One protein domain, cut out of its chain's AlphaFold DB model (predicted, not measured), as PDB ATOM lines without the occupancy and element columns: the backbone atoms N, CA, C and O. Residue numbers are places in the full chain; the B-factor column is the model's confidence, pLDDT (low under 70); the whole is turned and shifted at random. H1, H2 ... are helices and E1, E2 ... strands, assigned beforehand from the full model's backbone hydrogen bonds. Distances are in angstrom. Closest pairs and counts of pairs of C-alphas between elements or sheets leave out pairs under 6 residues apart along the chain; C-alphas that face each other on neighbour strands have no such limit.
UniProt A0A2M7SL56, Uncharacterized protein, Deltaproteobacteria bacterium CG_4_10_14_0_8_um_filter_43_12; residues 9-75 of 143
ATOM      1  N   VAL A   9     -30.373  20.827   4.248       87.50
ATOM      2  CA  VAL A   9     -29.091  20.673   4.966       87.50
ATOM      3  C   VAL A   9     -28.647  19.212   4.993       87.50
ATOM      4  O   VAL A   9     -27.596  18.868   4.453       87.50
ATOM      5  N   TRP A  10     -29.495  18.309   5.499       86.94
ATOM      6  CA  TRP A  10     -29.151  16.886   5.519       86.94
ATOM      7  C   TRP A  10     -28.998  16.297   4.110       86.94
ATOM      8  O   TRP A  10     -28.191  15.391   3.926       86.94
ATOM      9  N   LYS A  11     -29.749  16.784   3.108       89.06
ATOM     10  CA  LYS A  11     -29.648  16.302   1.718       89.06
ATOM     11  C   LYS A  11     -28.346  16.732   1.065       89.06
ATOM     12  O   LYS A  11     -27.788  15.957   0.295       89.06
ATOM     13  N   ASP A  12     -27.899  17.951   1.329       88.62
ATOM     14  CA  ASP A  12     -26.651  18.491   0.806       88.62
ATOM     15  C   ASP A  12     -25.474  17.763   1.442       88.62
ATOM     16  O   ASP A  12     -24.681  17.167   0.714       88.62
ATOM     17  N   ARG A  13     -25.485  17.619   2.772       85.62
ATOM     18  CA  ARG A  13     -24.550  16.748   3.489       85.62
ATOM     19  C   ARG A  13     -24.551  15.322   2.940       85.62
ATOM     20  O   ARG A  13     -23.500  14.728   2.732       85.62
ATOM     21  N   PHE A  14     -25.724  14.754   2.660       88.94
ATOM     22  CA  PHE A  14     -25.826  13.382   2.168       88.94
ATOM     23  C   PHE A  14     -25.162  13.168   0.799       88.94
ATOM     24  O   PHE A  14     -24.674  12.072   0.530       88.94
ATOM     25  N   LYS A  15     -25.103  14.196  -0.060       89.25
ATOM     26  CA  LYS A  15     -24.424  14.111  -1.368       89.25
ATOM     27  C   LYS A  15     -22.911  13.937  -1.236       89.25
ATOM     28  O   LYS A  15     -22.289  13.418  -2.157       89.25
ATOM     29  N   GLU A  16     -22.335  14.372  -0.121       88.69
ATOM     30  CA  GLU A  16     -20.893  14.315   0.137       88.69
ATOM     31  C   GLU A  16     -20.464  12.992   0.787       88.69
ATOM     32  O   GLU A  16     -19.274  12.681   0.864       88.69
ATOM     33  N   ILE A  17     -21.425  12.178   1.226       89.12
ATOM     34  CA  ILE A  17     -21.158  10.907   1.890       89.12
ATOM     35  C   ILE A  17     -21.030   9.783   0.855       89.12
ATOM     36  O   ILE A  17     -22.008   9.376   0.226       89.12
ATOM     37  N   ASP A  18     -19.837   9.192   0.758       89.56
ATOM     38  CA  ASP A  18     -19.619   7.949   0.009       89.56
ATOM     39  C   ASP A  18     -20.236   6.751   0.755       89.56
ATOM     40  O   ASP A  18     -19.625   6.123   1.628       89.56
ATOM     41  N   THR A  19     -21.503   6.459   0.450       91.25
ATOM     42  CA  THR A  19     -22.255   5.363   1.063       91.25
ATOM     43  C   THR A  19     -22.333   4.133   0.162       91.25
ATOM     44  O   THR A  19     -22.509   4.214  -1.048       91.25
ATOM     45  N   ASN A  20     -22.278   2.953   0.782       92.81
ATOM     46  CA  ASN A  20     -22.461   1.663   0.108       92.81
ATOM     47  C   ASN A  20     -23.778   0.977   0.510       92.81
ATOM     48  O   ASN A  20     -23.904  -0.246   0.418       92.81
ATOM     49  N   ILE A  21     -24.732   1.750   1.033       94.50
ATOM     50  CA  ILE A  21     -26.032   1.245   1.471       94.50
ATOM     51  C   ILE A  21     -26.925   1.041   0.252       94.50
ATOM     52  O   ILE A  21     -27.283   1.991  -0.443       94.50
ATOM     53  N   GLU A  22     -27.334  -0.202   0.040       94.56
ATOM     54  CA  GLU A  22     -28.204  -0.602  -1.066       94.56
ATOM     55  C   GLU A  22     -29.678  -0.562  -0.653       94.56
ATOM     56  O   GLU A  22     -30.541  -0.135  -1.419       94.56
ATOM     57  N   GLU A  23     -29.989  -1.007   0.569       95.19
ATOM     58  CA  GLU A  23     -31.367  -1.158   1.031       95.19
ATOM     59  C   GLU A  23     -31.474  -1.064   2.560       95.19
ATOM     60  O   GLU A  23     -30.602  -1.548   3.276       95.19
ATOM     61  N   ILE A  24     -32.577  -0.493   3.056       95.56
ATOM     62  CA  ILE A  24     -32.978  -0.518   4.470       95.56
ATOM     63  C   ILE A  24     -34.392  -1.098   4.556       95.56
ATOM     64  O   ILE A  24     -35.300  -0.618   3.868       95.56
ATOM     65  N   ARG A  25     -34.587  -2.098   5.418       93.94
ATOM     66  CA  ARG A  25     -35.864  -2.774   5.669       93.94
ATOM     67  C   ARG A  25     -36.256  -2.645   7.136       93.94
ATOM     68  O   ARG A  25     -35.556  -3.131   8.019       93.94
ATOM     69  N   ILE A  26     -37.411  -2.030   7.376       90.00
ATOM     70  CA  ILE A  26     -38.032  -1.957   8.702       90.00
ATOM     71  C   ILE A  26     -38.996  -3.145   8.838       90.00
ATOM     72  O   ILE A  26     -39.814  -3.359   7.932       90.00
ATOM     73  N   PRO A  27     -38.917  -3.943   9.917       86.75
ATOM     74  CA  PRO A  27     -39.814  -5.073  10.107       86.75
ATOM     75  C   PRO A  27     -41.266  -4.611  10.257       86.75
ATOM     76  O   PRO A  27     -41.568  -3.643  10.951       86.75
ATOM     77  N   LYS A  28     -42.195  -5.350   9.642       78.50
ATOM     78  CA  LYS A  28     -43.627  -5.198   9.920       78.50
ATOM     79  C   LYS A  28     -43.959  -6.001  11.175       78.50
ATOM     80  O   LYS A  28     -44.107  -7.219  11.098       78.50
ATOM     81  N   LEU A  29     -44.050  -5.330  12.319       70.12
ATOM     82  CA  LEU A  29     -44.487  -5.959  13.562       70.12
ATOM     83  C   LEU A  29     -46.007  -6.158  13.541       70.12
ATOM     84  O   LEU A  29     -46.762  -5.293  13.098       70.12
ATOM     85  N   SER A  30     -46.469  -7.319  14.006       62.06
ATOM     86  CA  SER A  30     -47.899  -7.539  14.248       62.06
ATOM     87  C   SER A  30     -48.348  -6.789  15.516       62.06
ATOM     88  O   SER A  30     -47.529  -6.580  16.410       62.06
ATOM     89  N   PRO A  31     -49.637  -6.436  15.683       59.50
ATOM     90  CA  PRO A  31     -50.118  -5.710  16.869       59.50
ATOM     91  C   PRO A  31     -49.827  -6.399  18.215       59.50
ATOM     92  O   PRO A  31     -49.772  -5.738  19.244       59.50
ATOM     93  N   LYS A  32     -49.605  -7.725  18.220       58.00
ATOM     94  CA  LYS A  32     -49.198  -8.503  19.407       58.00
ATOM     95  C   LYS A  32     -47.698  -8.420  19.726       58.00
ATOM     96  O   LYS A  32     -47.294  -8.833  20.803       58.00
ATOM     97  N   GLN A  33     -46.889  -7.923  18.792       57.62
ATOM     98  CA  GLN A  33     -45.448  -7.678  18.927       57.62
ATOM     99  C   GLN A  33     -45.144  -6.191  19.166       57.62
ATOM    100  O   GLN A  33     -43.984  -5.807  19.212       57.62
ATOM    101  N   ASN A  34     -46.168  -5.349  19.340       55.38
ATOM    102  CA  ASN A  34     -46.024  -3.903  19.542       55.38
ATOM    103  C   ASN A  34     -45.620  -3.524  20.984       55.38
ATOM    104  O   ASN A  34     -45.877  -2.414  21.438       55.38
ATOM    105  N   THR A  35     -45.048  -4.478  21.723       58.72
ATOM    106  CA  THR A  35     -44.584  -4.340  23.111       58.72
ATOM    107  C   THR A  35     -43.067  -4.478  23.221       58.72
ATOM    108  O   THR A  35     -42.558  -4.660  24.323       58.72
ATOM    109  N   ILE A  36     -42.355  -4.479  22.089       61.22
ATOM    110  CA  ILE A  36     -40.892  -4.487  22.076       61.22
ATOM    111  C   ILE A  36     -40.436  -3.167  22.700       61.22
ATOM    112  O   ILE A  36     -40.923  -2.098  22.335       61.22
ATOM    113  N   SER A  37     -39.561  -3.260  23.695       63.00
ATOM    114  CA  SER A  37     -38.974  -2.080  24.320       63.00
ATOM    115  C   SER A  37     -38.092  -1.348  23.305       63.00
ATOM    116  O   SER A  37     -37.526  -1.975  22.410       63.00
ATOM    117  N   GLN A  38     -37.970  -0.022  23.414       61.72
ATOM    118  CA  GLN A  38     -37.223   0.794  22.443       61.72
ATOM    119  C   GLN A  38     -35.793   0.257  22.205       61.72
ATOM    120  O   GLN A  38     -35.321   0.195  21.072       61.72
ATOM    121  N   ASP A  39     -35.126  -0.243  23.247       65.94
ATOM    122  CA  ASP A  39     -33.777  -0.829  23.209       65.94
ATOM    123  C   ASP A  39     -33.657  -2.174  22.456       65.94
ATOM    124  O   ASP A  39     -32.542  -2.639  22.174       65.94
ATOM    125  N   GLU A  40     -34.787  -2.774  22.083       77.81
ATOM    126  CA  GLU A  40     -34.893  -4.025  21.330       77.81
ATOM    127  C   GLU A  40     -35.373  -3.826  19.879       77.81
ATOM    128  O   GLU A  40     -35.339  -4.768  19.079       77.81
ATOM    129  N   GLU A  41     -35.775  -2.609  19.496       86.56
ATOM    130  CA  GLU A  41     -36.188  -2.299  18.127       86.56
ATOM    131  C   GLU A  41     -35.016  -2.430  17.141       86.56
ATOM    132  O   GLU A  41     -33.883  -2.006  17.402       86.56
ATOM    133  N   TRP A  42     -35.292  -2.986  15.959       91.25
ATOM    134  CA  TRP A  42     -34.276  -3.283  14.951       91.25
ATOM    135  C   TRP A  42     -34.758  -3.057  13.520       91.25
ATOM    136  O   TRP A  42     -35.952  -3.050  13.229       91.25
ATOM    137  N   PHE A  43     -33.796  -2.933  12.614       93.75
ATOM    138  CA  PHE A  43     -33.985  -2.913  11.168       93.75
ATOM    139  C   PHE A  43     -32.888  -3.746  10.491       93.75
ATOM    140  O   PHE A  43     -31.896  -4.140  11.110       93.75
ATOM    141  N   GLU A  44     -33.079  -4.049   9.214       95.44
ATOM    142  CA  GLU A  44     -32.088  -4.731   8.384       95.44
ATOM    143  C   GLU A  44     -31.535  -3.766   7.335       95.44
ATOM    144  O   GLU A  44     -32.291  -3.027   6.704       95.44
ATOM    145  N   VAL A  45     -30.219  -3.773   7.135       96.25
ATOM    146  CA  VAL A  45     -29.526  -2.974   6.120       96.25
ATOM    147  C   VAL A  45     -28.715  -3.878   5.205       96.25
ATOM    148  O   VAL A  45     -28.059  -4.814   5.661       96.25
ATOM    149  N   ARG A  46     -28.761  -3.604   3.899       96.12
ATOM    150  CA  ARG A  46     -27.890  -4.234   2.911       96.12
ATOM    151  C   ARG A  46     -26.742  -3.298   2.556       96.12
ATOM    152  O   ARG A  46     -26.985  -2.193   2.072       96.12
ATOM    153  N   VAL A  47     -25.513  -3.753   2.777       93.38
ATOM    154  CA  VAL A  47     -24.283  -3.011   2.478       93.38
ATOM    155  C   VAL A  47     -23.351  -3.913   1.677       93.38
ATOM    156  O   VAL A  47     -22.960  -4.975   2.163       93.38
ATOM    157  N   LYS A  48     -22.986  -3.504   0.456       91.88
ATOM    158  CA  LYS A  48     -22.110  -4.281  -0.446       91.88
ATOM    159  C   LYS A  48     -22.566  -5.743  -0.612       91.88
ATOM    160  O   LYS A  48     -21.767  -6.669  -0.500       91.88
ATOM    161  N   GLY A  49     -23.865  -5.960  -0.791       91.94
ATOM    162  CA  GLY A  49     -24.492  -7.279  -0.902       91.94
ATOM    163  C   GLY A  49     -24.741  -8.026   0.418       91.94
ATOM    164  O   GLY A  49     -25.564  -8.947   0.432       91.94
ATOM    165  N   TYR A  50     -24.128  -7.627   1.537       93.19
ATOM    166  CA  TYR A  50     -24.303  -8.273   2.844       93.19
ATOM    167  C   TYR A  50     -25.501  -7.704   3.598       93.19
ATOM    168  O   TYR A  50     -25.670  -6.490   3.666       93.19
ATOM    169  N   LEU A  51     -26.327  -8.579   4.177       95.12
ATOM    170  CA  LEU A  51     -27.457  -8.191   5.021       95.12
ATOM    171  C   LEU A  51     -27.033  -8.207   6.493       95.12
ATOM    172  O   LEU A  51     -26.622  -9.251   6.999       95.12
ATOM    173  N   GLU A  52     -27.177  -7.080   7.181       94.69
ATOM    174  CA  GLU A  52     -26.927  -6.951   8.615       94.69
ATOM    175  C   GLU A  52     -28.196  -6.492   9.340       94.69
ATOM    176  O   GLU A  52     -28.924  -5.626   8.854       94.69
ATOM    177  N   ARG A  53     -28.457  -7.056  10.526       94.50
ATOM    178  CA  ARG A  53     -29.485  -6.560  11.448       94.50
ATOM    179  C   ARG A  53     -28.849  -5.630  12.478       94.50
ATOM    180  O   ARG A  53     -27.913  -6.025  13.173       94.50
ATOM    181  N   ILE A  54     -29.395  -4.425  12.605       93.56
ATOM    182  CA  ILE A  54     -28.905  -3.376  13.505       93.56
ATOM    183  C   ILE A  54     -30.066  -2.888  14.374       93.56
ATOM    184  O   ILE A  54     -31.206  -2.808  13.919       93.56
ATOM    185  N   ARG A  55     -29.782  -2.590  15.647       91.94
ATOM    186  CA  ARG A  55     -30.760  -1.988  16.563       91.94
ATOM    187  C   ARG A  55     -30.802  -0.477  16.375       91.94
ATOM    188  O   ARG A  55     -29.755   0.128  16.164       91.94
ATOM    189  N   PHE A  56     -31.971   0.140  16.528       89.38
ATOM    190  CA  PHE A  56     -32.102   1.602  16.417       89.38
ATOM    191  C   PHE A  56     -31.246   2.360  17.441       89.38
ATOM    192  O   PHE A  56     -30.741   3.435  17.142       89.38
ATOM    193  N   HIS A  57     -31.019   1.766  18.613       87.69
ATOM    194  CA  HIS A  57     -30.247   2.361  19.708       87.69
ATOM    195  C   HIS A  57     -28.748   2.024  19.658       87.69
ATOM    196  O   HIS A  57     -27.989   2.427  20.539       87.69
ATOM    197  N   ASP A  58     -28.291   1.286  18.641       90.38
ATOM    198  CA  ASP A  58     -26.868   1.002  18.436       90.38
ATOM    199  C   ASP A  58     -26.203   2.143  17.649       90.38
ATOM    200  O   ASP A  58     -25.759   1.984  16.510       90.38
ATOM    201  N   TYR A  59     -26.155   3.325  18.268       87.69
ATOM    202  CA  TYR A  59     -25.569   4.532  17.677       87.69
ATOM    203  C   TYR A  59     -24.111   4.330  17.255       87.69
ATOM    204  O   TYR A  59     -23.687   4.829  16.215       87.69
ATOM    205  N   GLY A  60     -23.359   3.515  18.000       86.50
ATOM    206  CA  GLY A  60     -21.992   3.149  17.642       86.50
ATOM    207  C   GLY A  60     -21.906   2.459  16.278       86.50
ATOM    208  O   GLY A  60     -21.012   2.777  15.493       86.50
ATOM    209  N   LYS A  61     -22.824   1.537  15.956       89.06
ATOM    210  CA  LYS A  61     -22.909   0.945  14.611       89.06
ATOM    211  C   LYS A  61     -23.457   1.914  13.573       89.06
ATOM    212  O   LYS A  61     -22.916   1.972  12.471       89.06
ATOM    213  N   LEU A  62     -24.498   2.672  13.915       91.25
ATOM    214  CA  LEU A  62     -25.122   3.626  12.997       91.25
ATOM    215  C   LEU A  62     -24.116   4.656  12.473       91.25
ATOM    216  O   LEU A  62     -24.051   4.875  11.270       91.25
ATOM    217  N   TYR A  63     -23.286   5.219  13.354       88.50
ATOM    218  CA  TYR A  63     -22.261   6.200  12.982       88.50
ATOM    219  C   TYR A  63     -21.053   5.585  12.262       88.50
ATOM    220  O   TYR A  63     -20.315   6.291  11.580       88.50
ATOM    221  N   LYS A  64     -20.831   4.270  12.384       88.50
ATOM    222  CA  LYS A  64     -19.735   3.574  11.689       88.50
ATOM    223  C   LYS A  64     -20.029   3.296  10.221       88.50
ATOM    224  O   LYS A  64     -19.080   3.134   9.457       88.50
ATOM    225  N   ILE A  65     -21.300   3.194   9.831       90.44
ATOM    226  CA  ILE A  65     -21.697   2.918   8.448       90.44
ATOM    227  C   ILE A  65     -22.003   4.258   7.762       90.44
ATOM    228  O   ILE A  65     -23.010   4.885   8.099       90.44
ATOM    229  N   PRO A  66     -21.180   4.705   6.792       90.62
ATOM    230  CA  PRO A  66     -21.363   6.005   6.153       90.62
ATOM    231  C   PRO A  66     -22.757   6.160   5.539       90.62
ATOM    232  O   PRO A  66     -23.190   5.333   4.729       90.62
ATOM    233  N   GLY A  67     -23.464   7.220   5.932       90.69
ATOM    234  CA  GLY A  67     -24.779   7.581   5.400       90.69
ATOM    235  C   GLY A  67     -25.947   6.789   5.989       90.69
ATOM    236  O   GLY A  67     -27.089   6.991   5.571       90.69
ATOM    237  N   LEU A  68     -25.696   5.858   6.919       93.25
ATOM    238  CA  LEU A  68     -26.753   5.016   7.478       93.25
ATOM    239  C   LEU A  68     -27.701   5.806   8.360       93.25
ATOM    240  O   LEU A  68     -28.914   5.645   8.239       93.25
ATOM    241  N   TYR A  69     -27.159   6.660   9.222       91.69
ATOM    242  CA  TYR A  69     -27.968   7.492  10.098       91.69
ATOM    243  C   TYR A  69     -28.871   8.425   9.277       91.69
ATOM    244  O   TYR A  69     -30.079   8.490   9.507       91.69
ATOM    245  N   GLU A  70     -28.303   9.062   8.252       90.25
ATOM    246  CA  GLU A  70     -28.986   9.981   7.346       90.25
ATOM    247  C   GLU A  70     -30.123   9.276   6.587       90.25
ATOM    248  O   GLU A  70     -31.285   9.695   6.637       90.25
ATOM    249  N   LYS A  71     -29.822   8.139   5.943       91.44
ATOM    250  CA  LYS A  71     -30.828   7.347   5.222       91.44
ATOM    251  C   LYS A  71     -31.906   6.783   6.142       91.44
ATOM    252  O   LYS A  71     -33.076   6.745   5.767       91.44
ATOM    253  N   LEU A  72     -31.547   6.308   7.329       92.56
ATOM    254  CA  LEU A  72     -32.516   5.708   8.235       92.56
ATOM    255  C   LEU A  72     -33.459   6.767   8.809       92.56
ATOM    256  O   LEU A  72     -34.673   6.669   8.636       92.56
ATOM    257  N   PHE A  73     -32.917   7.786   9.474       90.06
ATOM    258  CA  PHE A  73     -33.739   8.723  10.229       90.06
ATOM    259  C   PHE A  73     -34.393   9.777   9.338       90.06
ATOM    260  O   PHE A  73     -35.593  10.003   9.468       90.06
ATOM    261  N   TYR A  74     -33.670  10.370   8.390       88.31
ATOM    262  CA  TYR A  74     -34.205  11.470   7.578       88.31
ATOM    263  C   TYR A  74     -34.911  10.951   6.323       88.31
ATOM    264  O   TYR A  74     -36.040  11.344   6.028       88.31
ATOM    265  N   GLU A  75     -34.315   9.996   5.599       88.44
ATOM    266  CA  GLU A  75     -34.933   9.483   4.370       88.44
ATOM    267  C   GLU A  75     -36.080   8.495   4.657       88.44
ATOM    268  O   GLU A  75     -37.165   8.660   4.087       88.44
TER     269      GLU A  75
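What this domain is: This is residues 9 to 75 of the 143 residues of an uncharacterized protein of Deltaproteobacteria bacterium CG_4_10_14_0_8_um_filter_43_12 (UniProt A0A2M7SL56). A small, twisted three-stranded sheet, E1 E2 E3, has H3 packed by its residues 68 to 72 along E1 and E2, with H2 meeting one end of H3 at a corner and H1 reaching H3 but not the sheet, and residues 29 to 37 of the long loop between E1 and E2 stick out as an arm. H3 grazes the sheet near E1 and E2, while H1 lies farthest from the middle. The printed part has 67 residues, in the order H1 E1 E2 E3 H2 H3; the sheet order is E1 - E2 - E3, all antiparallel, and the class is mixed, helices and strands. It is only just compact, close to loose, with a radius of gyration of the C-alphas of 13.0 A and spans of 41 by 27 by 20 A.

Where its parts are: Find C-alpha 42 at (-34.276, -3.283, 14.951); from there E2 runs 16.0 A to residue 47. E3, residues 50 to 55, is 16.4 A long, and E1 is residues 21 to 25. H1, residues 9 to 16, begins at C-alpha 9 (-29.091, 20.673, 4.966). H2 is residues 59 to 64, and H3, residues 68 to 75, ends at C-alpha 75 (-34.933, 9.483, 4.370).

How they stand to each other: The strands form a meander, each the antiparallel neighbour of the one before. In the hairpin E1 and E2, look for N 25 and O 44, 2.8 A apart; in the hairpin E2 and E3, N 45 and O 52 are 2.8 A apart. The sheet is only just strongly twisted, its C-alphas up to 4.3 A off the best plane. H3 is on the sheet but only grazes it with residues 68 to 72; its closest C-alphas to E1 are Leu 68 and Ile 21, 7.1 A. H1 and H3 only just touch, with 3 pairs of C-alphas within 8 A, the closest Phe 14 and Glu 70 at 7.0 A. H2 and H3 touch only at the corner, and only just, with 3 pairs; their closest C-alphas are Leu 62 and Tyr 69, 5.6 A. H2 and H3 have every O i to N i+4 pair within hydrogen-bond range, H1 3 of 4.

The domain as a whole: The C-alphas of Glu 16 and Lys 32 are farthest apart, 41.1 A. The printed part has no cut; E1 to E2 is a long link. Residues 30 to 39 have pLDDT under 70.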